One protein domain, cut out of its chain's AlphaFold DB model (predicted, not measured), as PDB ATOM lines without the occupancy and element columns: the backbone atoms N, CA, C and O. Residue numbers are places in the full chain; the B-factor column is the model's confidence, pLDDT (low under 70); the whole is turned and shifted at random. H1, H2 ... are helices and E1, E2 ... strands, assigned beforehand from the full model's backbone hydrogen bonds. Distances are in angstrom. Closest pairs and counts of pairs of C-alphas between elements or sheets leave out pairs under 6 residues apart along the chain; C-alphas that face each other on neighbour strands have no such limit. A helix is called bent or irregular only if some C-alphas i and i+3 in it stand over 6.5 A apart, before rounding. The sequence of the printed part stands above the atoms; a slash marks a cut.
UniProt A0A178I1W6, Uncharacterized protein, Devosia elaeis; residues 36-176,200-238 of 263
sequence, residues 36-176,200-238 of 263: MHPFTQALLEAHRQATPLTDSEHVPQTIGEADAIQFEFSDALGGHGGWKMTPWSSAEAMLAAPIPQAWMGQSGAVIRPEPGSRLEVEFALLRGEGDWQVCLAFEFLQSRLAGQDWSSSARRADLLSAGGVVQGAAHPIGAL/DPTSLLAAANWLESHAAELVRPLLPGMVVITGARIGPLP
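What this domain is: This is residues 36 to 176 and 200 to 238 of the 263 residues of an uncharacterized protein of Devosia elaeis (UniProt A0A178I1W6). A strongly twisted, branched sheet folds back on itself as a loose, partly closed barrel, in which E2 comes near E7 and the long bent hairpin E5 and E6 forms much of the wall. H2 packs along E2, with H1 and H3 beside H2; H4 crosses another part of the sheet. The printed part has 180 residues, with four named helices and nine named strands, which follow one another along the chain as H1, H2, E1, E2, E3, E4, E5, E6, H3, E7, H4, E8 and E9; the class is mixed, helices and strands, and of the neighbour strand pairs E1 and E8 are parallel, E3 and E7 are parallel, and the others are antiparallel. It is compact, with a radius of gyration of the C-alphas of 15.7 A and spans of 50 by 35 by 30 A.

How they stand to each other: H1, residues 38 to 48, touches residues 69 to 73 of H2, residues 63 to 76, at a steep tilt of 44 degrees, the same way; the closest C-alphas are those of Thr 40 and Ile 69, 5.6 A. E1, residues 80 to 85, and E2, residues 96 to 100, form an antiparallel hairpin, with N 84 and O 97 2.8 A apart, within hydrogen-bond range. H2 is on the sheet at a height of 8.0 A, along E2. E3 is residues 104 to 106; E4, residues 109 to 111, pairs with no named strand. E5, residues 118 to 127, and E6, residues 132 to 141, form a hairpin, with N 122 and O 137 at 2.9 A; they bend by 65 degrees at residue 123 and 69 degrees at residue 135. H3, residues 152 to 157, touches H2 at a shallow tilt of 24 degrees, the closest C-alphas being those of Ala 66 and Ala 157, 4.4 A. E7, residues 162 to 167, is antiparallel to E6, with N 138 and O 166 at 2.8 A, and parallel to E3, with N 105 and O 165 at 2.7 A. H4, residues 201 to 217, touches no helix; it is on the sheet at a height of 8.6 A, across E5 at 77 degrees on the local plane. E8, residues 227 to 229, is parallel to E1, with N 83 and O 227 at 2.8 A, and antiparallel to E5, with N 228 and O 125 at 2.7 A. E9, residues 234 to 238, is an edge strand antiparallel to E5, with N 237 and O 119 at 2.8 A. In H1, H2, H3 and H4 every O i to N i+4 pair is within hydrogen-bond range.

Where its parts are: H1 begins at C-alpha 38, (24.017, -20.408, -54.148), and is 15.3 A long; H2 is 19.9 A. E5 is 25.5 A, E6 24.6 A and H4 24.3 A. E9 ends at C-alpha 238, (-5.703, -22.177, -44.631).

The domain as a whole: The C-alphas farthest apart, those of Glu 57 and Ala 175, are 50.2 A apart. Residues 177 to 199 are not printed, and C-alphas 176 and 200 are 9.5 A apart across the cut. The link from H1 to H2 is long, with 14 residues. The mean pLDDT of the printed part is 95.5, and no printed residue is under 70.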
ATOM      1  N   MET A  36      28.298 -16.323 -50.084       94.56
ATOM      2  CA  MET A  36      27.002 -16.889 -49.705       94.56
ATOM      3  C   MET A  36      26.719 -18.119 -50.567       94.56
ATOM      4  O   MET A  36      26.986 -18.093 -51.773       94.56
ATOM      5  N   HIS A  37      26.158 -19.172 -49.978       96.81
ATOM      6  CA  HIS A  37      25.820 -20.387 -50.703       96.81
ATOM      7  C   HIS A  37      24.802 -20.096 -51.831       96.81
ATOM      8  O   HIS A  37      23.836 -19.358 -51.610       96.81
ATOM      9  N   PRO A  38      24.947 -20.671 -53.044       97.50
ATOM     10  CA  PRO A  38      24.017 -20.408 -54.148       97.50
ATOM     11  C   PRO A  38      22.556 -20.754 -53.826       97.50
ATOM     12  O   PRO A  38      21.643 -20.056 -54.261       97.50
ATOM     13  N   PHE A  39      22.319 -21.793 -53.016       98.06
ATOM     14  CA  PHE A  39      20.966 -22.120 -52.549       98.06
ATOM     15  C   PHE A  39      20.384 -21.023 -51.653       98.06
ATOM     16  O   PHE A  39      19.219 -20.679 -51.808       98.06
ATOM     17  N   THR A  40      21.193 -20.412 -50.777       98.19
ATOM     18  CA  THR A  40      20.774 -19.253 -49.975       98.19
ATOM     19  C   THR A  40      20.320 -18.110 -50.881       98.19
ATOM     20  O   THR A  40      19.264 -17.525 -50.654       98.19
ATOM     21  N   GLN A  41      21.077 -17.814 -51.945       97.44
ATOM     22  CA  GLN A  41      20.705 -16.775 -52.912       97.44
ATOM     23  C   GLN A  41      19.376 -17.094 -53.608       97.44
ATOM     24  O   GLN A  41      18.533 -16.209 -53.742       97.44
ATOM     25  N   ALA A  42      19.171 -18.355 -54.001       98.06
ATOM     26  CA  ALA A  42      17.924 -18.807 -54.608       98.06
ATOM     27  C   ALA A  42      16.729 -18.672 -53.646       98.06
ATOM     28  O   ALA A  42      15.682 -18.166 -54.046       98.06
ATOM     29  N   LEU A  43      16.895 -19.039 -52.370       98.12
ATOM     30  CA  LEU A  43      15.867 -18.855 -51.341       98.12
ATOM     31  C   LEU A  43      15.552 -17.372 -51.097       98.12
ATOM     32  O   LEU A  43      14.384 -17.007 -50.963       98.12
ATOM     33  N   LEU A  44      16.567 -16.500 -51.065       97.44
ATOM     34  CA  LEU A  44      16.378 -15.049 -50.916       97.44
ATOM     35  C   LEU A  44      15.618 -14.448 -52.096       97.44
ATOM     36  O   LEU A  44      14.763 -13.586 -51.889       97.44
ATOM     37  N   GLU A  45      15.908 -14.892 -53.317       97.06
ATOM     38  CA  GLU A  45      15.163 -14.453 -54.496       97.06
ATOM     39  C   GLU A  45      13.721 -14.964 -54.463       97.06
ATOM     40  O   GLU A  45      12.797 -14.174 -54.647       97.06
ATOM     41  N   ALA A  46      13.512 -16.241 -54.131       96.56
ATOM     42  CA  ALA A  46      12.178 -16.817 -53.979       96.56
ATOM     43  C   ALA A  46      11.342 -16.065 -52.928       96.56
ATOM     44  O   ALA A  46      10.174 -15.753 -53.164       96.56
ATOM     45  N   HIS A  47      11.958 -15.704 -51.797       95.75
ATOM     46  CA  HIS A  47      11.336 -14.877 -50.764       95.75
ATOM     47  C   HIS A  47      10.996 -13.470 -51.279       95.75
ATOM     48  O   HIS A  47       9.861 -13.024 -51.135       95.75
ATOM     49  N   ARG A  48      11.948 -12.777 -51.918       94.44
ATOM     50  CA  ARG A  48      11.758 -11.406 -52.428       94.44
ATOM     51  C   ARG A  48      10.660 -11.318 -53.487       94.44
ATOM     52  O   ARG A  48       9.913 -10.342 -53.509       94.44
ATOM     53  N   GLN A  49      10.582 -12.314 -54.365       94.81
ATOM     54  CA  GLN A  49       9.621 -12.347 -55.471       94.81
ATOM     55  C   GLN A  49       8.294 -13.016 -55.107       94.81
ATOM     56  O   GLN A  49       7.420 -13.106 -55.970       94.81
ATOM     57  N   ALA A  50       8.151 -13.531 -53.879       92.75
ATOM     58  CA  ALA A  50       7.022 -14.370 -53.476       92.75
ATOM     59  C   ALA A  50       6.735 -15.500 -54.490       92.75
ATOM     60  O   ALA A  50       5.589 -15.833 -54.785       92.75
ATOM     61  N   THR A  51       7.795 -16.061 -55.076       94.94
ATOM     62  CA  THR A  51       7.714 -17.101 -56.105       94.94
ATOM     63  C   THR A  51       8.555 -18.283 -55.642       94.94
ATOM     64  O   THR A  51       9.777 -18.149 -55.584       94.94
ATOM     65  N   PRO A  52       7.941 -19.426 -55.289       96.62
ATOM     66  CA  PRO A  52       8.690 -20.576 -54.809       96.62
ATOM     67  C   PRO A  52       9.709 -21.087 -55.831       96.62
ATOM     68  O   PRO A  52       9.435 -21.164 -57.029       96.62
ATOM     69  N   LEU A  53      10.865 -21.503 -55.330       97.31
ATOM     70  CA  LEU A  53      11.888 -22.225 -56.060       97.31
ATOM     71  C   LEU A  53      11.354 -23.604 -56.463       97.31
ATOM     72  O   LEU A  53      10.968 -24.409 -55.609       97.31
ATOM     73  N   THR A  54      11.328 -23.881 -57.764       97.19
ATOM     74  CA  THR A  54      10.840 -25.154 -58.315       97.19
ATOM     75  C   THR A  54      11.939 -26.186 -58.531       97.19
ATOM     76  O   THR A  54      11.666 -27.382 -58.504       97.19
ATOM     77  N   ASP A  55      13.175 -25.731 -58.722       96.19
ATOM     78  CA  ASP A  55      14.350 -26.539 -59.024       96.19
ATOM     79  C   ASP A  55      15.641 -25.818 -58.601       96.19
ATOM     80  O   ASP A  55      15.673 -24.607 -58.397       96.19
ATOM     81  N   SER A  56      16.721 -26.575 -58.400       95.69
ATOM     82  CA  SER A  56      18.056 -26.025 -58.152       95.69
ATOM     83  C   SER A  56      19.118 -27.100 -58.349       95.69
ATOM     84  O   SER A  56      18.937 -28.233 -57.909       95.69
ATOM     85  N   GLU A  57      20.256 -26.739 -58.939       96.19
ATOM     86  CA  GLU A  57      21.437 -27.613 -59.022       96.19
ATOM     87  C   GLU A  57      22.286 -27.583 -57.736       96.19
ATOM     88  O   GLU A  57      23.187 -28.400 -57.562       96.19
ATOM     89  N   HIS A  58      21.992 -26.661 -56.813       96.81
ATOM     90  CA  HIS A  58      22.773 -26.407 -55.598       96.81
ATOM     91  C   HIS A  58      22.047 -26.854 -54.328       96.81
ATOM     92  O   HIS A  58      22.157 -26.218 -53.285       96.81
ATOM     93  N   VAL A  59      21.258 -27.924 -54.405       97.38
ATOM     94  CA  VAL A  59      20.543 -28.458 -53.237       97.38
ATOM     95  C   VAL A  59      21.552 -28.888 -52.162       97.38
ATOM     96  O   VAL A  59      22.498 -29.600 -52.508       97.38
ATOM     97  N   PRO A  60      21.362 -28.535 -50.875       97.69
ATOM     98  CA  PRO A  60      22.262 -28.985 -49.819       97.69
ATOM     99  C   PRO A  60      22.262 -30.510 -49.697       97.69
ATOM    100  O   PRO A  60      21.208 -31.154 -49.655       97.69
ATOM    101  N   GLN A  61      23.457 -31.084 -49.608       97.06
ATOM    102  CA  GLN A  61      23.702 -32.524 -49.557       97.06
ATOM    103  C   GLN A  61      23.817 -33.045 -48.123       97.06
ATOM    104  O   GLN A  61      23.607 -34.231 -47.874       97.06
ATOM    105  N   THR A  62      24.128 -32.172 -47.160       96.25
ATOM    106  CA  THR A  62      24.325 -32.554 -45.752       96.25
ATOM    107  C   THR A  62      23.495 -31.704 -44.793       96.25
ATOM    108  O   THR A  62      23.032 -30.619 -45.141       96.25
ATOM    109  N   ILE A  63      23.323 -32.190 -43.558       94.06
ATOM    110  CA  ILE A  63      22.653 -31.432 -42.489       94.06
ATOM    111  C   ILE A  63      23.457 -30.177 -42.133       94.06
ATOM    112  O   ILE A  63      22.875 -29.105 -42.049       94.06
ATOM    113  N   GLY A  64      24.785 -30.284 -42.003       95.06
ATOM    114  CA  GLY A  64      25.628 -29.132 -41.667       95.06
ATOM    115  C   GLY A  64      25.619 -28.042 -42.743       95.06
ATOM    116  O   GLY A  64      25.651 -26.858 -42.426       95.06
ATOM    117  N   GLU A  65      25.516 -28.425 -44.017       96.94
ATOM    118  CA  GLU A  65      25.325 -27.478 -45.120       96.94
ATOM    119  C   GLU A  65      23.944 -26.813 -45.064       96.94
ATOM    120  O   GLU A  65      23.841 -25.602 -45.243       96.94
ATOM    121  N   ALA A  66      22.891 -27.577 -44.755       97.44
ATOM    122  CA  ALA A  66      21.562 -27.015 -44.546       97.44
ATOM    123  C   ALA A  66      21.542 -26.014 -43.380       97.44
ATOM    124  O   ALA A  66      20.995 -24.929 -43.546       97.44
ATOM    125  N   ASP A  67      22.181 -26.335 -42.250       96.12
ATOM    126  CA  ASP A  67      22.305 -25.439 -41.091       96.12
ATOM    127  C   ASP A  67      23.038 -24.141 -41.454       96.12
ATOM    128  O   ASP A  67      22.576 -23.049 -41.128       96.12
ATOM    129  N   ALA A  68      24.150 -24.238 -42.192       95.88
ATOM    130  CA  ALA A  68      24.872 -23.062 -42.672       95.88
ATOM    131  C   ALA A  68      23.976 -22.162 -43.540       95.88
ATOM    132  O   ALA A  68      23.918 -20.953 -43.312       95.88
ATOM    133  N   ILE A  69      23.218 -22.749 -44.474       97.38
ATOM    134  CA  ILE A  69      22.275 -22.015 -45.329       97.38
ATOM    135  C   ILE A  69      21.161 -21.356 -44.508       97.38
ATOM    136  O   ILE A  69      20.832 -20.200 -44.771       97.38
ATOM    137  N   GLN A  70      20.597 -22.039 -43.501       96.81
ATOM    138  CA  GLN A  70      19.579 -21.450 -42.621       96.81
ATOM    139  C   GLN A  70      20.087 -20.158 -41.972       96.81
ATOM    140  O   GLN A  70      19.372 -19.153 -41.938       96.81
ATOM    141  N   PHE A  71      21.328 -20.165 -41.477       95.56
ATOM    142  CA  PHE A  71      21.917 -18.990 -40.845       95.56
ATOM    143  C   PHE A  71      22.275 -17.901 -41.842       95.56
ATOM    144  O   PHE A  71      21.978 -16.746 -41.567       95.56
ATOM    145  N   GLU A  72      22.843 -18.231 -43.004       96.19
ATOM    146  CA  GLU A  72      23.091 -17.228 -44.045       96.19
ATOM    147  C   GLU A  72      21.788 -16.543 -44.479       96.19
ATOM    148  O   GLU A  72      21.740 -15.318 -44.607       96.19
ATOM    149  N   PHE A  73      20.725 -17.328 -44.669       96.75
ATOM    150  CA  PHE A  73      19.405 -16.838 -45.044       96.75
ATOM    151  C   PHE A  73      18.814 -15.944 -43.945       96.75
ATOM    152  O   PHE A  73      18.392 -14.822 -44.218       96.75
ATOM    153  N   SER A  74      18.845 -16.390 -42.686       95.81
ATOM    154  CA  SER A  74      18.352 -15.602 -41.551       95.81
ATOM    155  C   SER A  74      19.179 -14.333 -41.303       95.81
ATOM    156  O   SER A  74      18.604 -13.265 -41.093       95.81
ATOM    157  N   ASP A  75      20.509 -14.402 -41.380       94.50
ATOM    158  CA  ASP A  75      21.410 -13.259 -41.197       94.50
ATOM    159  C   ASP A  75      21.199 -12.210 -42.306       94.50
ATOM    160  O   ASP A  75      21.168 -11.006 -42.024       94.50
ATOM    161  N   ALA A  76      20.954 -12.647 -43.549       95.00
ATOM    162  CA  ALA A  76      20.585 -11.769 -44.662       95.00
ATOM    163  C   ALA A  76      19.232 -11.059 -44.456       95.00
ATOM    164  O   ALA A  76      19.029  -9.966 -44.985       95.00
ATOM    165  N   LEU A  77      18.338 -11.637 -43.646       94.31
ATOM    166  CA  LEU A  77      17.052 -11.057 -43.240       94.31
ATOM    167  C   LEU A  77      17.124 -10.277 -41.912       94.31
ATOM    168  O   LEU A  77      16.094  -9.889 -41.360       94.31
ATOM    169  N   GLY A  78      18.332 -10.003 -41.408       91.50
ATOM    170  CA  GLY A  78      18.548  -9.186 -40.211       91.50
ATOM    171  C   GLY A  78      18.849  -9.970 -38.932       91.50
ATOM    172  O   GLY A  78      18.883  -9.360 -37.864       91.50
ATOM    173  N   GLY A  79      19.118 -11.272 -39.033       93.69
ATOM    174  CA  GLY A  79      19.325 -12.180 -37.901       93.69
ATOM    175  C   GLY A  79      18.035 -12.908 -37.525       93.69
ATOM    176  O   GLY A  79      17.041 -12.838 -38.248       93.69
ATOM    177  N   HIS A  80      18.031 -13.598 -36.386       94.38
ATOM    178  CA  HIS A  80      16.873 -14.350 -35.895       94.38
ATOM    179  C   HIS A  80      16.370 -13.800 -34.563       94.38
ATOM    180  O   HIS A  80      17.157 -13.359 -33.729       94.38
ATOM    181  N   GLY A  81      15.049 -13.831 -34.389       95.00
ATOM    182  CA  GLY A  81      14.361 -13.465 -33.147       95.00
ATOM    183  C   GLY A  81      13.731 -14.661 -32.435       95.00
ATOM    184  O   GLY A  81      13.143 -14.516 -31.367       95.00
ATOM    185  N   GLY A  82      13.848 -15.854 -33.013       96.88
ATOM    186  CA  GLY A  82      13.319 -17.070 -32.426       96.88
ATOM    187  C   GLY A  82      13.787 -18.322 -33.145       96.88
ATOM    188  O   GLY A  82      14.662 -18.268 -34.011       96.88
ATOM    189  N   TRP A  83      13.187 -19.444 -32.773       98.19
ATOM    190  CA  TRP A  83      13.473 -20.771 -33.293       98.19
ATOM    191  C   TRP A  83      12.182 -21.574 -33.433       98.19
ATOM    192  O   TRP A  83      11.334 -21.564 -32.543       98.19
ATOM    193  N   LYS A  84      12.054 -22.311 -34.533       96.94
ATOM    194  CA  LYS A  84      11.060 -23.374 -34.700       96.94
ATOM    195  C   LYS A  84      11.732 -24.696 -34.377       96.94
ATOM    196  O   LYS A  84      12.861 -24.921 -34.814       96.94
ATOM    197  N   MET A  85      11.039 -25.582 -33.674       95.25
ATOM    198  CA  MET A  85      11.452 -26.973 -33.509       95.25
ATOM    199  C   MET A  85      10.341 -27.935 -33.919       95.25
ATOM    200  O   MET A  85       9.159 -27.600 -33.922       95.25
ATOM    201  N   THR A  86      10.725 -29.159 -34.261       91.12
ATOM    202  CA  THR A  86       9.772 -30.274 -34.287       91.12
ATOM    203  C   THR A  86       9.255 -30.555 -32.873       91.12
ATOM    204  O   THR A  86       9.998 -30.314 -31.917       91.12
ATOM    205  N   PRO A  87       8.042 -31.117 -32.716       86.44
ATOM    206  CA  PRO A  87       7.547 -31.548 -31.413       86.44
ATOM    207  C   PRO A  87       8.566 -32.406 -30.656       86.44
ATOM    208  O   PRO A  87       9.269 -33.221 -31.259       86.44
ATOM    209  N   TRP A  88       8.620 -32.238 -29.331       85.56
ATOM    210  CA  TRP A  88       9.498 -33.042 -28.485       85.56
ATOM    211  C   TRP A  88       9.214 -34.534 -28.658       85.56
ATOM    212  O   TRP A  88       8.075 -34.986 -28.532       85.56
ATOM    213  N   SER A  89      10.275 -35.302 -28.887       81.12
ATOM    214  CA  SER A  89      10.225 -36.755 -28.944       81.12
ATOM    215  C   SER A  89      11.490 -37.328 -28.327       81.12
ATOM    216  O   SER A  89      12.599 -36.954 -28.694       81.12
ATOM    217  N   SER A  90      11.334 -38.282 -27.410       81.31
ATOM    218  CA  SER A  90      12.465 -39.072 -26.914       81.31
ATOM    219  C   SER A  90      12.891 -40.172 -27.891       81.31
ATOM    220  O   SER A  90      13.899 -40.833 -27.658       81.31
ATOM    221  N   ALA A  91      12.089 -40.432 -28.929       86.62
ATOM    222  CA  ALA A  91      12.288 -41.532 -29.869       86.62
ATOM    223  C   ALA A  91      12.822 -41.067 -31.230       86.62
ATOM    224  O   ALA A  91      13.448 -41.852 -31.940       86.62
ATOM    225  N   GLU A  92      12.577 -39.810 -31.595       87.50
ATOM    226  CA  GLU A  92      12.902 -39.263 -32.910       87.50
ATOM    227  C   GLU A  92      13.909 -38.122 -32.798       87.50
ATOM    228  O   GLU A  92      13.948 -37.387 -31.812       87.50
ATOM    229  N   ALA A  93      14.744 -37.980 -33.827       88.44
ATOM    230  CA  ALA A  93      15.689 -36.879 -33.893       88.44
ATOM    231  C   ALA A  93      14.928 -35.565 -34.077       88.44
ATOM    232  O   ALA A  93      14.175 -35.402 -35.038       88.44
ATOM    233  N   MET A  94      15.161 -34.619 -33.173       92.94
ATOM    234  CA  MET A  94      14.565 -33.298 -33.283       92.94
ATOM    235  C   MET A  94      15.287 -32.445 -34.322       92.94
ATOM    236  O   MET A  94      16.501 -32.548 -34.522       92.94
ATOM    237  N   LEU A  95      14.521 -31.583 -34.979       94.50
ATOM    238  CA  LEU A  95      15.020 -30.586 -35.916       94.50
ATOM    239  C   LEU A  95      14.706 -29.198 -35.375       94.50
ATOM    240  O   LEU A  95      13.685 -29.003 -34.716       94.50
ATOM    241  N   ALA A  96      15.565 -28.238 -35.703       96.38
ATOM    242  CA  ALA A  96      15.345 -26.837 -35.401       96.38
ATOM    243  C   ALA A  96      15.692 -25.960 -36.604       96.38
ATOM    244  O   ALA A  96      16.473 -26.347 -37.476       96.38
ATOM    245  N   ALA A  97      15.086 -24.782 -36.646       97.25
ATOM    246  CA  ALA A  97      15.382 -23.742 -37.615       97.25
ATOM    247  C   ALA A  97      15.303 -22.370 -36.942       97.25
ATOM    248  O   ALA A  97      14.371 -22.145 -36.164       97.25
ATOM    249  N   PRO A  98      16.221 -21.437 -37.241       97.56
ATOM    250  CA  PRO A  98      16.082 -20.063 -36.790       97.56
ATOM    251  C   PRO A  98      14.883 -19.397 -37.480       97.56
ATOM    252  O   PRO A  98      14.610 -19.635 -38.656       97.56
ATOM    253  N   ILE A  99      14.187 -18.525 -36.755       97.75
ATOM    254  CA  ILE A  99      13.112 -17.682 -37.284       97.75
ATOM    255  C   ILE A  99      13.654 -16.252 -37.400       97.75
ATOM    256  O   ILE A  99      14.013 -15.659 -36.374       97.75
ATOM    257  N   PRO A 100      13.734 -15.682 -38.616       96.75
ATOM    258  CA  PRO A 100      14.189 -14.320 -38.842       96.75
ATOM    259  C   PRO A 100      13.530 -13.288 -37.924       96.75
ATOM    260  O   PRO A 100      12.321 -13.306 -37.708       96.75
ATOM    261  N   GLN A 101      14.317 -12.338 -37.417       95.00
ATOM    262  CA  GLN A 101      13.833 -11.302 -36.496       95.00
ATOM    263  C   GLN A 101      12.733 -10.436 -37.124       95.00
ATOM    264  O   GLN A 101      11.795 -10.029 -36.440       95.00
ATOM    265  N   ALA A 102      12.837 -10.179 -38.431       94.19
ATOM    266  CA  ALA A 102      11.844  -9.435 -39.203       94.19
ATOM    267  C   ALA A 102      10.481 -10.146 -39.294       94.19
ATOM    268  O   ALA A 102       9.493  -9.535 -39.691       94.19
ATOM    269  N   TRP A 103      10.428 -11.429 -38.936       96.62
ATOM    270  CA  TRP A 103       9.231 -12.263 -38.971       96.62
ATOM    271  C   TRP A 103       8.625 -12.480 -37.579       96.62
ATOM    272  O   TRP A 103       7.755 -13.332 -37.412       96.62
ATOM    273  N   MET A 104       9.061 -11.706 -36.581       97.25
ATOM    274  CA  MET A 104       8.511 -11.736 -35.227       97.25
ATOM    275  C   MET A 104       7.507 -10.600 -35.016       97.25
ATOM    276  O   MET A 104       7.822  -9.426 -35.208       97.25
ATOM    277  N   GLY A 105       6.305 -10.951 -34.576       96.56
ATOM    278  CA  GLY A 105       5.226 -10.044 -34.207       96.56
ATOM    279  C   GLY A 105       4.712 -10.309 -32.794       96.56
ATOM    280  O   GLY A 105       4.996 -11.340 -32.184       96.56
ATOM    281  N   GLN A 106       3.940  -9.361 -32.274       97.38
ATOM    282  CA  GLN A 106       3.275  -9.450 -30.972       97.38
ATOM    283  C   GLN A 106       1.757  -9.459 -31.162       97.38
ATOM    284  O   GLN A 106       1.262  -9.026 -32.205       97.38
ATOM    285  N   SER A 107       1.022  -9.930 -30.156       98.25
ATOM    286  CA  SER A 107      -0.443  -9.913 -30.140       98.25
ATOM    287  C   SER A 107      -0.987  -8.536 -30.542       98.25
ATOM    288  O   SER A 107      -0.493  -7.501 -30.095       98.25
ATOM    289  N   GLY A 108      -1.988  -8.531 -31.421       97.38
ATOM    290  CA  GLY A 108      -2.551  -7.337 -32.047       97.38
ATOM    291  C   GLY A 108      -1.860  -6.917 -33.349       97.38
ATOM    292  O   GLY A 108      -2.268  -5.925 -33.954       97.38
ATOM    293  N   ALA A 109      -0.832  -7.642 -33.807       97.12
ATOM    294  CA  ALA A 109      -0.164  -7.346 -35.071       97.12
ATOM    295  C   ALA A 109      -1.103  -7.478 -36.280       97.12
ATOM    296  O   ALA A 109      -1.966  -8.360 -36.342       97.12
ATOM    297  N   VAL A 110      -0.874  -6.618 -37.277       96.50
ATOM    298  CA  VAL A 110      -1.497  -6.725 -38.598       96.50
ATOM    299  C   VAL A 110      -0.507  -7.391 -39.544       96.50
ATOM    300  O   VAL A 110       0.593  -6.880 -39.766       96.50
ATOM    301  N   ILE A 111      -0.906  -8.532 -40.097       94.50
ATOM    302  CA  ILE A 111      -0.069  -9.394 -40.926       94.50
ATOM    303  C   ILE A 111      -0.593  -9.398 -42.361       94.50
ATOM    304  O   ILE A 111      -1.803  -9.402 -42.609       94.50
ATOM    305  N   ARG A 112       0.338  -9.410 -43.314       93.88
ATOM    306  CA  ARG A 112       0.068  -9.637 -44.737       93.88
ATOM    307  C   ARG A 112       0.840 -10.877 -45.183       93.88
ATOM    308  O   ARG A 112       1.985 -10.743 -45.606       93.88
ATOM    309  N   PRO A 113       0.282 -12.081 -44.989       90.88
ATOM    310  CA  PRO A 113       0.968 -13.307 -45.361       90.88
ATOM    311  C   PRO A 113       0.974 -13.471 -46.885       90.88
ATOM    312  O   PRO A 113       0.057 -13.012 -47.567       90.88
ATOM    313  N   GLU A 114       1.987 -14.149 -47.427       90.62
ATOM    314  CA  GLU A 114       2.012 -14.464 -48.860       90.62
ATOM    315  C   GLU A 114       0.970 -15.536 -49.214       90.62
ATOM    316  O   GLU A 114       0.693 -16.409 -48.379       90.62
ATOM    317  N   PRO A 115       0.430 -15.545 -50.447       88.94
ATOM    318  CA  PRO A 115      -0.502 -16.574 -50.900       88.94
ATOM    319  C   PRO A 115       0.016 -17.999 -50.664       88.94
ATOM    320  O   PRO A 115       1.184 -18.307 -50.903       88.94
ATOM    321  N   GLY A 116      -0.869 -18.880 -50.199       90.44
ATOM    322  CA  GLY A 116      -0.537 -20.269 -49.868       90.44
ATOM    323  C   GLY A 116       0.047 -20.468 -48.466       90.44
ATOM    324  O   GLY A 116       0.279 -21.615 -48.074       90.44
ATOM    325  N   SER A 117       0.242 -19.390 -47.699       95.19
ATOM    326  CA  SER A 117       0.624 -19.487 -46.290       95.19
ATOM    327  C   SER A 117      -0.441 -20.225 -45.474       95.19
ATOM    328  O   SER A 117      -1.644 -20.112 -45.731       95.19
ATOM    329  N   ARG A 118       0.003 -20.976 -44.465       96.88
ATOM    330  CA  ARG A 118      -0.879 -21.688 -43.527       96.88
ATOM    331  C   ARG A 118      -0.609 -21.281 -42.090       96.88
ATOM    332  O   ARG A 118       0.475 -20.801 -41.789       96.88
ATOM    333  N   LEU A 119      -1.593 -21.482 -41.223       97.62
ATOM    334  CA  LEU A 119      -1.548 -21.091 -39.818       97.62
ATOM    335  C   LEU A 119      -1.517 -22.293 -38.890       97.62
ATOM    336  O   LEU A 119      -2.327 -23.210 -39.034       97.62
ATOM    337  N   GLU A 120      -0.644 -22.226 -37.898       98.00
ATOM    338  CA  GLU A 120      -0.614 -23.121 -36.748       98.00
ATOM    339  C   GLU A 120      -0.784 -22.315 -35.452       98.00
ATOM    340  O   GLU A 120      -0.430 -21.136 -35.380       98.00
ATOM    341  N   VAL A 121      -1.367 -22.948 -34.430       98.25
ATOM    342  CA  VAL A 121      -1.456 -22.400 -33.067       98.25
ATOM    343  C   VAL A 121      -0.672 -23.292 -32.129       98.25
ATOM    344  O   VAL A 121      -0.867 -24.514 -32.129       98.25
ATOM    345  N   GLU A 122       0.169 -22.678 -31.304       97.56
ATOM    346  CA  GLU A 122       1.123 -23.386 -30.460       97.56
ATOM    347  C   GLU A 122       1.230 -22.819 -29.046       97.56
ATOM    348  O   GLU A 122       0.915 -21.655 -28.789       97.56
ATOM    349  N   PHE A 123       1.768 -23.645 -28.145       97.75
ATOM    350  CA  PHE A 123       2.466 -23.136 -26.970       97.75
ATOM    351  C   PHE A 123       3.885 -22.757 -27.388       97.75
ATOM    352  O   PHE A 123       4.646 -23.603 -27.863       97.75
ATOM    353  N   ALA A 124       4.239 -21.497 -27.194       97.94
ATOM    354  CA  ALA A 124       5.586 -21.005 -27.408       97.94
ATOM    355  C   ALA A 124       6.287 -20.806 -26.068       97.94
ATOM    356  O   ALA A 124       5.654 -20.461 -25.066       97.94
ATOM    357  N   LEU A 125       7.601 -20.998 -26.060       98.25
ATOM    358  CA  LEU A 125       8.449 -20.632 -24.936       98.25
ATOM    359  C   LEU A 125       9.180 -19.333 -25.244       98.25
ATOM    360  O   LEU A 125       9.704 -19.159 -26.337       98.25
ATOM    361  N   LEU A 126       9.258 -18.440 -24.268       97.75
ATOM    362  CA  LEU A 126      10.053 -17.221 -24.362       97.75
ATOM    363  C   LEU A 126      11.250 -17.344 -23.421       97.75
ATOM    364  O   LEU A 126      11.088 -17.649 -22.233       97.75
ATOM    365  N   ARG A 127      12.458 -17.112 -23.942       97.06
ATOM    366  CA  ARG A 127      13.667 -17.122 -23.119       97.06
ATOM    367  C   ARG A 127      13.714 -15.853 -22.270       97.06
ATOM    368  O   ARG A 127      13.942 -14.772 -22.799       97.06
ATOM    369  N   GLY A 128      13.522 -15.962 -20.957       93.94
ATOM    370  CA  GLY A 128      13.775 -14.856 -20.027       93.94
ATOM    371  C   GLY A 128      15.265 -14.699 -19.704       93.94
ATOM    372  O   GLY A 128      16.094 -15.481 -20.166       93.94
ATOM    373  N   GLU A 129      15.617 -13.724 -18.859       89.69
ATOM    374  CA  GLU A 129      17.001 -13.528 -18.382       89.69
ATOM    375  C   GLU A 129      17.495 -14.654 -17.454       89.69
ATOM    376  O   GLU A 129      18.697 -14.880 -17.340       89.69
ATOM    377  N   GLY A 130      16.576 -15.373 -16.803       89.75
ATOM    378  CA  GLY A 130      16.881 -16.487 -15.900       89.75
ATOM    379  C   GLY A 130      16.104 -17.739 -16.279       89.75
ATOM    380  O   GLY A 130      16.703 -18.731 -16.688       89.75
ATOM    381  N   ASP A 131      14.777 -17.637 -16.262       93.56
ATOM    382  CA  ASP A 131      13.868 -18.763 -16.485       93.56
ATOM    383  C   ASP A 131      13.104 -18.678 -17.811       93.56
ATOM    384  O   ASP A 131      13.053 -17.641 -18.481       93.56
ATOM    385  N   TRP A 132      12.481 -19.798 -18.167       97.38
ATOM    386  CA  TRP A 132      11.572 -19.910 -19.299       97.38
ATOM    387  C   TRP A 132      10.176 -19.394 -18.958       97.38
ATOM    388  O   TRP A 132       9.611 -19.663 -17.892       97.38
ATOM    389  N   GLN A 133       9.599 -18.681 -19.913       98.06
ATOM    390  CA  GLN A 133       8.206 -18.267 -19.903       98.06
ATOM    391  C   GLN A 133       7.443 -19.003 -21.004       98.06
ATOM    392  O   GLN A 133       8.047 -19.595 -21.895       98.06
ATOM    393  N   VAL A 134       6.119 -18.967 -20.940       98.19
ATOM    394  CA  VAL A 134       5.210 -19.584 -21.904       98.19
ATOM    395  C   VAL A 134       4.142 -18.590 -22.342       98.19
ATOM    396  O   VAL A 134       3.634 -17.813 -21.536       98.19
ATOM    397  N   CYS A 135       3.787 -18.636 -23.619       98.38
ATOM    398  CA  CYS A 135       2.646 -17.926 -24.184       98.38
ATOM    399  C   CYS A 135       1.966 -18.785 -25.254       98.38
ATOM    400  O   CYS A 135       2.484 -19.825 -25.667       98.38
ATOM    401  N   LEU A 136       0.809 -18.334 -25.733       98.50
ATOM    402  CA  LEU A 136       0.289 -18.803 -27.014       98.50
ATOM    403  C   LEU A 136       0.995 -18.075 -28.157       98.50
ATOM    404  O   LEU A 136       1.393 -16.916 -28.010       98.50
ATOM    405  N   ALA A 137       1.131 -18.740 -29.296       98.62
ATOM    406  CA  ALA A 137       1.630 -18.122 -30.513       98.62
ATOM    407  C   ALA A 137       0.899 -18.638 -31.750       98.62
ATOM    408  O   ALA A 137       0.449 -19.785 -31.801       98.62
ATOM    409  N   PHE A 138       0.827 -17.771 -32.751       98.56
ATOM    410  CA  PHE A 138       0.550 -18.134 -34.129       98.56
ATOM    411  C   PHE A 138       1.864 -18.361 -34.861       98.56
ATOM    412  O   PHE A 138       2.741 -17.499 -34.806       98.56
ATOM    413  N   GLU A 139       1.971 -19.471 -35.583       98.25
ATOM    414  CA  GLU A 139       3.030 -19.685 -36.564       98.25
ATOM    415  C   GLU A 139       2.451 -19.669 -37.980       98.25
ATOM    416  O   GLU A 139       1.443 -20.315 -38.272       98.25
ATOM    417  N   PHE A 140       3.126 -18.955 -38.877       97.12
ATOM    418  CA  PHE A 140       2.866 -19.009 -40.307       97.12
ATOM    419  C   PHE A 140       3.823 -19.987 -40.972       97.12
ATOM    420  O   PHE A 140       5.040 -19.848 -40.856       97.12
ATOM    421  N   LEU A 141       3.275 -20.929 -41.730       97.31
ATOM    422  CA  LEU A 141       4.039 -21.781 -42.626       97.31
ATOM    423  C   LEU A 141       4.025 -21.193 -44.029       97.31
ATOM    424  O   LEU A 141       2.957 -21.024 -44.619       97.31
ATOM    425  N   GLN A 142       5.205 -20.940 -44.580       96.06
ATOM    426  CA  GLN A 142       5.394 -20.397 -45.914       96.06
ATOM    427  C   GLN A 142       6.675 -20.958 -46.544       96.06
ATOM    428  O   GLN A 142       7.756 -20.384 -46.421       96.06
ATOM    429  N   SER A 143       6.553 -22.086 -47.243       96.94
ATOM    430  CA  SER A 143       7.669 -22.691 -47.979       96.94
ATOM    431  C   SER A 143       8.108 -21.797 -49.141       96.94
ATOM    432  O   SER A 143       7.269 -21.299 -49.896       96.94
ATOM    433  N   ARG A 144       9.421 -21.638 -49.333       97.94
ATOM    434  CA  ARG A 144       9.987 -21.043 -50.560       97.94
ATOM    435  C   ARG A 144      10.311 -22.117 -51.594       97.94
ATOM    436  O   ARG A 144      10.895 -21.807 -52.621       97.94
ATOM    437  N   LEU A 145       9.928 -23.363 -51.342       97.56
ATOM    438  CA  LEU A 145      10.143 -24.515 -52.210       97.56
ATOM    439  C   LEU A 145       8.804 -25.042 -52.750       97.56
ATOM    440  O   LEU A 145       7.839 -25.170 -51.990       97.56
ATOM    441  N   ALA A 146       8.746 -25.392 -54.039       96.31
ATOM    442  CA  ALA A 146       7.585 -26.023 -54.683       96.31
ATOM    443  C   ALA A 146       7.993 -26.992 -55.813       96.31
ATOM    444  O   ALA A 146       9.176 -27.188 -56.081       96.31
ATOM    445  N   GLY A 147       7.008 -27.607 -56.479       90.81
ATOM    446  CA  GLY A 147       7.165 -28.334 -57.750       90.81
ATOM    447  C   GLY A 147       7.721 -29.760 -57.657       90.81
ATOM    448  O   GLY A 147       7.177 -30.656 -58.299       90.81
ATOM    449  N   GLN A 148       8.759 -29.982 -56.852       89.12
ATOM    450  CA  GLN A 148       9.419 -31.283 -56.689       89.12
ATOM    451  C   GLN A 148       9.402 -31.782 -55.237       89.12
ATOM    452  O   GLN A 148       9.106 -31.026 -54.308       89.12
ATOM    453  N   ASP A 149       9.741 -33.060 -55.029       93.19
ATOM    454  CA  ASP A 149       9.974 -33.600 -53.685       93.19
ATOM    455  C   ASP A 149      11.375 -33.203 -53.208       93.19
ATOM    456  O   ASP A 149      12.391 -33.802 -53.562       93.19
ATOM    457  N   TRP A 150      11.422 -32.119 -52.445       96.38
ATOM    458  CA  TRP A 150      12.654 -31.582 -51.890       96.38
ATOM    459  C   TRP A 150      13.202 -32.473 -50.771       96.38
ATOM    460  O   TRP A 150      12.458 -32.952 -49.912       96.38
ATOM    461  N   SER A 151      14.526 -32.652 -50.738       96.12
ATOM    462  CA  SER A 151      15.195 -33.428 -49.689       96.12
ATOM    463  C   SER A 151      14.951 -32.838 -48.293       96.12
ATOM    464  O   SER A 151      14.625 -31.659 -48.133       96.12
ATOM    465  N   SER A 152      15.147 -33.642 -47.243       94.88
ATOM    466  CA  SER A 152      15.082 -33.153 -45.859       94.88
ATOM    467  C   SER A 152      16.074 -32.014 -45.601       94.88
ATOM    468  O   SER A 152      15.705 -31.039 -44.953       94.88
ATOM    469  N   SER A 153      17.286 -32.088 -46.162       97.00
ATOM    470  CA  SER A 153      18.284 -31.013 -46.093       97.00
ATOM    471  C   SER A 153      17.794 -29.729 -46.766       97.00
ATOM    472  O   SER A 153      17.970 -28.653 -46.209       97.00
ATOM    473  N   ALA A 154      17.126 -29.819 -47.921       97.69
ATOM    474  CA  ALA A 154      16.571 -28.649 -48.602       97.69
ATOM    475  C   ALA A 154      15.432 -28.004 -47.800       97.69
ATOM    476  O   ALA A 154      15.422 -26.793 -47.607       97.69
ATOM    477  N   ARG A 155      14.511 -28.816 -47.264       96.81
ATOM    478  CA  ARG A 155      13.430 -28.337 -46.385       96.81
ATOM    479  C   ARG A 155      13.969 -27.720 -45.091       96.81
ATOM    480  O   ARG A 155      13.407 -26.747 -44.595       96.81
ATOM    481  N   ARG A 156      15.063 -28.266 -44.550       96.81
ATOM    482  CA  ARG A 156      15.768 -27.697 -43.396       96.81
ATOM    483  C   ARG A 156      16.392 -26.355 -43.760       96.81
ATOM    484  O   ARG A 156      16.082 -25.382 -43.089       96.81
ATOM    485  N   ALA A 157      17.162 -26.279 -44.847       98.06
ATOM    486  CA  ALA A 157      17.715 -25.029 -45.377       98.06
ATOM    487  C   ALA A 157      16.632 -23.959 -45.590       98.06
ATOM    488  O   ALA A 157      16.847 -22.788 -45.290       98.06
ATOM    489  N   ASP A 158      15.430 -24.379 -45.992       98.12
ATOM    490  CA  ASP A 158      14.238 -23.540 -46.080       98.12
ATOM    491  C   ASP A 158      13.553 -23.271 -44.724       98.12
ATOM    492  O   ASP A 158      12.330 -23.170 -44.626       98.12
ATOM    493  N   LEU A 159      14.331 -23.138 -43.651       97.88
ATOM    494  CA  LEU A 159      13.865 -22.844 -42.292       97.88
ATOM    495  C   LEU A 159      12.675 -23.705 -41.819       97.88
ATOM    496  O   LEU A 159      11.817 -23.220 -41.085       97.88
ATOM    497  N   LEU A 160      12.567 -24.959 -42.273       96.88
ATOM    498  CA  LEU A 160      11.419 -25.833 -41.987       96.88
ATOM    499  C   LEU A 160      10.060 -25.192 -42.343       96.88
ATOM    500  O   LEU A 160       9.059 -25.413 -41.663       96.88
ATOM    501  N   SER A 161      10.017 -24.422 -43.434       97.31
ATOM    502  CA  SER A 161       8.858 -23.643 -43.897       97.31
ATOM    503  C   SER A 161       8.401 -22.517 -42.961       97.31
ATOM    504  O   SER A 161       7.295 -22.026 -43.151       97.31
ATOM    505  N   ALA A 162       9.195 -22.074 -41.981       97.44
ATOM    506  CA  ALA A 162       8.809 -20.940 -41.134       97.44
ATOM    507  C   ALA A 162       8.571 -19.680 -41.987       97.44
ATOM    508  O   ALA A 162       9.386 -19.373 -42.854       97.44
ATOM    509  N   GLY A 163       7.471 -18.967 -41.756       95.75
ATOM    510  CA  GLY A 163       7.085 -17.743 -42.473       95.75
ATOM    511  C   GLY A 163       6.733 -16.562 -41.566       95.75
ATOM    512  O   GLY A 163       6.580 -15.442 -42.049       95.75
ATOM    513  N   GLY A 164       6.611 -16.789 -40.256       96.38
ATOM    514  CA  GLY A 164       6.246 -15.755 -39.294       96.38
ATOM    515  C   GLY A 164       5.808 -16.309 -37.954       96.38
ATOM    516  O   GLY A 164       5.318 -17.433 -37.878       96.38
ATOM    517  N   VAL A 165       5.944 -15.495 -36.912       98.25
ATOM    518  CA  VAL A 165       5.407 -15.773 -35.579       98.25
ATOM    519  C   VAL A 165       4.718 -14.533 -35.040       98.25
ATOM    520  O   VAL A 165       5.288 -13.446 -35.075       98.25
ATOM    521  N   VAL A 166       3.523 -14.697 -34.477       98.50
ATOM    522  CA  VAL A 166       2.894 -13.689 -33.614       98.50
ATOM    523  C   VAL A 166       2.710 -14.294 -32.234       98.50
ATOM    524  O   VAL A 166       1.971 -15.263 -32.086       98.50
ATOM    525  N   GLN A 167       3.370 -13.730 -31.226       98.06
ATOM    526  CA  GLN A 167       3.295 -14.242 -29.857       98.06
ATOM    527  C   GLN A 167       2.348 -13.434 -28.961       98.06
ATOM    528  O   GLN A 167       2.194 -12.220 -29.116       98.06
ATOM    529  N   GLY A 168       1.724 -14.120 -28.007       98.25
ATOM    530  CA  GLY A 168       0.938 -13.535 -26.926       98.25
ATOM    531  C   GLY A 168       1.793 -12.970 -25.791       98.25
ATOM    532  O   GLY A 168       3.021 -12.938 -25.857       98.25
ATOM    533  N   ALA A 169       1.126 -12.546 -24.717       97.38
ATOM    534  CA  ALA A 169       1.806 -12.171 -23.484       97.38
ATOM    535  C   ALA A 169       2.393 -13.414 -22.794       97.38
ATOM    536  O   ALA A 169       1.755 -14.468 -22.726       97.38
ATOM    537  N   ALA A 170       3.623 -13.285 -22.298       97.38
ATOM    538  CA  ALA A 170       4.364 -14.380 -21.689       97.38
ATOM    539  C   ALA A 170       4.153 -14.450 -20.172       97.38
ATOM    540  O   ALA A 170       4.169 -13.439 -19.471       97.38
ATOM    541  N   HIS A 171       4.007 -15.674 -19.671       97.38
ATOM    542  CA  HIS A 171       3.810 -15.998 -18.259       97.38
ATOM    543  C   HIS A 171       4.931 -16.917 -17.772       97.38
ATOM    544  O   HIS A 171       5.423 -17.725 -18.558       97.38
ATOM    545  N   PRO A 172       5.352 -16.867 -16.496       97.06
ATOM    546  CA  PRO A 172       6.281 -17.862 -15.964       97.06
ATOM    547  C   PRO A 172       5.743 -19.275 -16.207       97.06
ATOM    548  O   PRO A 172       4.597 -19.561 -15.865       97.06
ATOM    549  N   ILE A 173       6.556 -20.178 -16.762       95.94
ATOM    550  CA  ILE A 173       6.059 -21.510 -17.144       95.94
ATOM    551  C   ILE A 173       5.518 -22.312 -15.948       95.94
ATOM    552  O   ILE A 173       4.549 -23.055 -16.080       95.94
ATOM    553  N   GLY A 174       6.087 -22.101 -14.755       94.12
ATOM    554  CA  GLY A 174       5.629 -22.716 -13.505       94.12
ATOM    555  C   GLY A 174       4.342 -22.121 -12.921       94.12
ATOM    556  O   GLY A 174       3.852 -22.633 -11.917       94.12
ATOM    557  N   ALA A 175       3.794 -21.052 -13.510       93.19
ATOM    558  CA  ALA A 175       2.522 -20.469 -13.081       93.19
ATOM    559  C   ALA A 175       1.305 -21.252 -13.605       93.19
ATOM    560  O   ALA A 175       0.211 -21.121 -13.054       93.19
ATOM    561  N   LEU A 176       1.485 -22.074 -14.644       93.88
ATOM    562  CA  LEU A 176       0.429 -22.898 -15.222       93.88
ATOM    563  C   LEU A 176       0.462 -24.317 -14.653       93.88
ATOM    564  O   LEU A 176       1.512 -24.955 -14.574       93.88
ATOM    565  N   ASP A 200       2.107 -29.751 -21.084       95.94
ATOM    566  CA  ASP A 200       3.144 -30.435 -20.311       95.94
ATOM    567  C   ASP A 200       4.409 -29.563 -20.228       95.94
ATOM    568  O   ASP A 200       5.237 -29.579 -21.148       95.94
ATOM    569  N   PRO A 201       4.594 -28.806 -19.132       95.88
ATOM    570  CA  PRO A 201       5.766 -27.957 -18.967       95.88
ATOM    571  C   PRO A 201       7.068 -28.767 -18.908       95.88
ATOM    572  O   PRO A 201       8.115 -28.243 -19.273       95.88
ATOM    573  N   THR A 202       7.029 -30.042 -18.503       95.12
ATOM    574  CA  THR A 202       8.236 -30.879 -18.415       95.12
ATOM    575  C   THR A 202       8.781 -31.184 -19.804       95.12
ATOM    576  O   THR A 202       9.965 -30.965 -20.059       95.12
ATOM    577  N   SER A 203       7.920 -31.641 -20.720       93.19
ATOM    578  CA  SER A 203       8.313 -31.899 -22.111       93.19
ATOM    579  C   SER A 203       8.736 -30.621 -22.835       93.19
ATOM    580  O   SER A 203       9.724 -30.631 -23.565       93.19
ATOM    581  N   LEU A 204       8.042 -29.501 -22.593       95.31
ATOM    582  CA  LEU A 204       8.415 -28.203 -23.163       95.31
ATOM    583  C   LEU A 204       9.813 -27.758 -22.701       95.31
ATOM    584  O   LEU A 204      10.642 -27.383 -23.527       95.31
ATOM    585  N   LEU A 205      10.115 -27.861 -21.402       95.69
ATOM    586  CA  LEU A 205      11.440 -27.529 -20.866       95.69
ATOM    587  C   LEU A 205      12.530 -28.485 -21.358       95.69
ATOM    588  O   LEU A 205      13.650 -28.049 -21.612       95.69
ATOM    589  N   ALA A 206      12.224 -29.774 -21.528       94.12
ATOM    590  CA  ALA A 206      13.167 -30.725 -22.112       94.12
ATOM    591  C   ALA A 206      13.545 -30.329 -23.551       94.12
ATOM    592  O   ALA A 206      14.728 -30.327 -23.899       94.12
ATOM    593  N   ALA A 207      12.560 -29.910 -24.349       94.19
ATOM    594  CA  ALA A 207      12.778 -29.415 -25.705       94.19
ATOM    595  C   ALA A 207      13.605 -28.126 -25.732       94.19
ATOM    596  O   ALA A 207      14.539 -28.002 -26.525       94.19
ATOM    597  N   ALA A 208      13.315 -27.202 -24.817       95.44
ATOM    598  CA  ALA A 208      14.058 -25.959 -24.667       95.44
ATOM    599  C   ALA A 208      15.532 -26.204 -24.308       95.44
ATOM    600  O   ALA A 208      16.420 -25.635 -24.935       95.44
ATOM    601  N   ASN A 209      15.803 -27.109 -23.364       94.56
ATOM    602  CA  ASN A 209      17.164 -27.461 -22.947       94.56
ATOM    603  C   ASN A 209      17.962 -28.136 -24.071       94.56
ATOM    604  O   ASN A 209      19.159 -27.880 -24.242       94.56
ATOM    605  N   TRP A 210      17.306 -28.997 -24.856       95.62
ATOM    606  CA  TRP A 210      17.927 -29.545 -26.056       95.62
ATOM    607  C   TRP A 210      18.264 -28.435 -27.052       95.62
ATOM    608  O   TRP A 210      19.381 -28.412 -27.565       95.62
ATOM    609  N   LEU A 211      17.346 -27.490 -27.284       96.38
ATOM    610  CA  LEU A 211      17.588 -26.388 -28.210       96.38
ATOM    611  C   LEU A 211      18.704 -25.466 -27.718       96.38
ATOM    612  O   LEU A 211      19.523 -25.064 -28.532       96.38
ATOM    613  N   GLU A 212      18.789 -25.159 -26.422       95.62
ATOM    614  CA  GLU A 212      19.908 -24.379 -25.867       95.62
ATOM    615  C   GLU A 212      21.251 -25.041 -26.182       95.62
ATOM    616  O   GLU A 212      22.179 -24.369 -26.636       95.62
ATOM    617  N   SER A 213      21.333 -26.363 -26.013       95.31
ATOM    618  CA  SER A 213      22.539 -27.135 -26.328       95.31
ATOM    619  C   SER A 213      22.829 -27.121 -27.832       95.31
ATOM    620  O   SER A 213      23.937 -26.788 -28.247       95.31
ATOM    621  N   HIS A 214      21.817 -27.404 -28.656       95.06
ATOM    622  CA  HIS A 214      21.937 -27.440 -30.113       95.06
ATOM    623  C   HIS A 214      22.349 -26.079 -30.695       95.06
ATOM    624  O   HIS A 214      23.260 -25.983 -31.514       95.06
ATOM    625  N   ALA A 215      21.719 -25.003 -30.235       95.19
ATOM    626  CA  ALA A 215      21.997 -23.646 -30.677       95.19
ATOM    627  C   ALA A 215      23.408 -23.190 -30.246       95.19
ATOM    628  O   ALA A 215      24.109 -22.517 -31.006       95.19
ATOM    629  N   ALA A 216      23.874 -23.609 -29.063       93.69
ATOM    630  CA  ALA A 216      25.244 -23.367 -28.613       93.69
ATOM    631  C   ALA A 216      26.290 -24.110 -29.464       93.69
ATOM    632  O   ALA A 216      27.307 -23.512 -29.821       93.69
ATOM    633  N   GLU A 217      26.038 -25.368 -29.842       93.94
ATOM    634  CA  GLU A 217      26.902 -26.139 -30.755       93.94
ATOM    635  C   GLU A 217      27.041 -25.465 -32.128       93.94
ATOM    636  O   GLU A 217      28.115 -25.482 -32.727       93.94
ATOM    637  N   LEU A 218      25.979 -24.799 -32.591       91.88
ATOM    638  CA  LEU A 218      25.964 -24.016 -33.829       91.88
ATOM    639  C   LEU A 218      26.550 -22.600 -33.672       91.88
ATOM    640  O   LEU A 218      26.538 -21.814 -34.621       91.88
ATOM    641  N   VAL A 219      27.083 -22.250 -32.494       91.25
ATOM    642  CA  VAL A 219      27.615 -20.910 -32.174       91.25
ATOM    643  C   VAL A 219      26.558 -19.817 -32.413       91.25
ATOM    644  O   VAL A 219      26.829 -18.734 -32.943       91.25
ATOM    645  N   ARG A 220      25.311 -20.130 -32.050       91.75
ATOM    646  CA  ARG A 220      24.122 -19.276 -32.156       91.75
ATOM    647  C   ARG A 220      23.263 -19.423 -30.892       91.75
ATOM    648  O   ARG A 220      22.131 -19.879 -30.985       91.75
ATOM    649  N   PRO A 221      23.794 -19.097 -29.698       93.25
ATOM    650  CA  PRO A 221      23.091 -19.346 -28.442       93.25
ATOM    651  C   PRO A 221      21.750 -18.605 -28.381       93.25
ATOM    652  O   PRO A 221      21.620 -17.494 -28.896       93.25
ATOM    653  N   LEU A 222      20.778 -19.204 -27.690       94.62
ATOM    654  CA  LEU A 222      19.505 -18.558 -27.381       94.62
ATOM    655  C   LEU A 222      19.732 -17.332 -26.491       94.62
ATOM    656  O   LEU A 222      20.355 -17.425 -25.431       94.62
ATOM    657  N   LEU A 223      19.216 -16.183 -26.923       94.56
ATOM    658  CA  LEU A 223      19.300 -14.926 -26.185       94.56
ATOM    659  C   LEU A 223      17.988 -14.643 -25.441       94.56
ATOM    660  O   LEU A 223      16.920 -15.050 -25.910       94.56
ATOM    661  N   PRO A 224      18.034 -13.904 -24.317       95.69
ATOM    662  CA  PRO A 224      16.827 -13.382 -23.694       95.69
ATOM    663  C   PRO A 224      15.962 -12.603 -24.697       95.69
ATOM    664  O   PRO A 224      16.473 -11.829 -25.506       95.69
ATOM    665  N   GLY A 225      14.652 -12.828 -24.642       95.25
ATOM    666  CA  GLY A 225      13.664 -12.281 -25.570       95.25
ATOM    667  C   GLY A 225      13.403 -13.140 -26.811       95.25
ATOM    668  O   GLY A 225      12.464 -12.840 -27.543       95.25
ATOM    669  N   MET A 226      14.177 -14.207 -27.055       97.25
ATOM    670  CA  MET A 226      13.916 -15.110 -28.180       97.25
ATOM    671  C   MET A 226      12.750 -16.059 -27.910       97.25
ATOM    672  O   MET A 226      12.606 -16.602 -26.811       97.25
ATOM    673  N   VAL A 227      11.958 -16.295 -28.954       97.81
ATOM    674  CA  VAL A 227      10.782 -17.178 -28.938       97.81
ATOM    675  C   VAL A 227      11.141 -18.556 -29.468       97.81
ATOM    676  O   VAL A 227      11.893 -18.674 -30.431       97.81
ATOM    677  N   VAL A 228      10.569 -19.602 -28.888       98.06
ATOM    678  CA  VAL A 228      10.712 -20.987 -29.330       98.06
ATOM    679  C   VAL A 228       9.332 -21.583 -29.581       98.06
ATOM    680  O   VAL A 228       8.510 -21.669 -28.671       98.06
ATOM    681  N   ILE A 229       9.087 -21.997 -30.817       97.50
ATOM    682  CA  ILE A 229       7.836 -22.586 -31.306       97.50
ATOM    683  C   ILE A 229       7.971 -24.113 -31.247       97.50
ATOM    684  O   ILE A 229       8.917 -24.659 -31.816       97.50
ATOM    685  N   THR A 230       7.105 -24.784 -30.477       92.69
ATOM    686  CA  THR A 230       7.315 -26.153 -29.949       92.69
ATOM    687  C   THR A 230       6.506 -27.255 -30.648       92.69
ATOM    688  O   THR A 230       6.429 -28.395 -30.174       92.69
ATOM    689  N   GLY A 231       5.904 -26.930 -31.784       92.94
ATOM    690  CA  GLY A 231       5.069 -27.780 -32.613       92.94
ATOM    691  C   GLY A 231       3.569 -27.507 -32.470       92.94
ATOM    692  O   GLY A 231       3.051 -27.230 -31.382       92.94
ATOM    693  N   ALA A 232       2.861 -27.667 -33.588       95.25
ATOM    694  CA  ALA A 232       1.447 -27.355 -33.726       95.25
ATOM    695  C   ALA A 232       0.560 -28.061 -32.691       95.25
ATOM    696  O   ALA A 232       0.768 -29.225 -32.329       95.25
ATOM    697  N   ARG A 233      -0.473 -27.353 -32.229       96.31
ATOM    698  CA  ARG A 233      -1.615 -27.925 -31.496       96.31
ATOM    699  C   ARG A 233      -2.895 -27.840 -32.320       96.31
ATOM    700  O   ARG A 233      -3.683 -28.778 -32.310       96.31
ATOM    701  N   ILE A 234      -3.061 -26.753 -33.072       97.12
ATOM    702  CA  ILE A 234      -4.063 -26.608 -34.134       97.12
ATOM    703  C   ILE A 234      -3.328 -26.328 -35.442       97.12
ATOM    704  O   ILE A 234      -2.400 -25.521 -35.454       97.12
ATOM    705  N   GLY A 235      -3.787 -26.942 -36.532       96.19
ATOM    706  CA  GLY A 235      -3.301 -26.689 -37.885       96.19
ATOM    707  C   GLY A 235      -2.424 -27.798 -38.470       96.19
ATOM    708  O   GLY A 235      -2.329 -28.883 -37.895       96.19
ATOM    709  N   PRO A 236      -1.861 -27.557 -39.665       96.50
ATOM    710  CA  PRO A 236      -1.880 -26.279 -40.378       96.50
ATOM    711  C   PRO A 236      -3.218 -25.988 -41.083       96.50
ATOM    712  O   PRO A 236      -3.756 -26.842 -41.786       96.50
ATOM    713  N   LEU A 237      -3.734 -24.764 -40.935       96.50
ATOM    714  CA  LEU A 237      -5.010 -24.306 -41.504       96.50
ATOM    715  C   LEU A 237      -4.804 -23.309 -42.656       96.50
ATOM    716  O   LEU A 237      -3.832 -22.554 -42.634       96.50
ATOM    717  N   PRO A 238      -5.701 -23.264 -43.658       95.12
ATOM    718  CA  PRO A 238      -5.703 -22.177 -44.631       95.12
ATOM    719  C   PRO A 238      -5.997 -20.833 -43.950       95.12
ATOM    720  O   PRO A 238      -6.709 -20.765 -42.947       95.12
TER     721      PRO A 238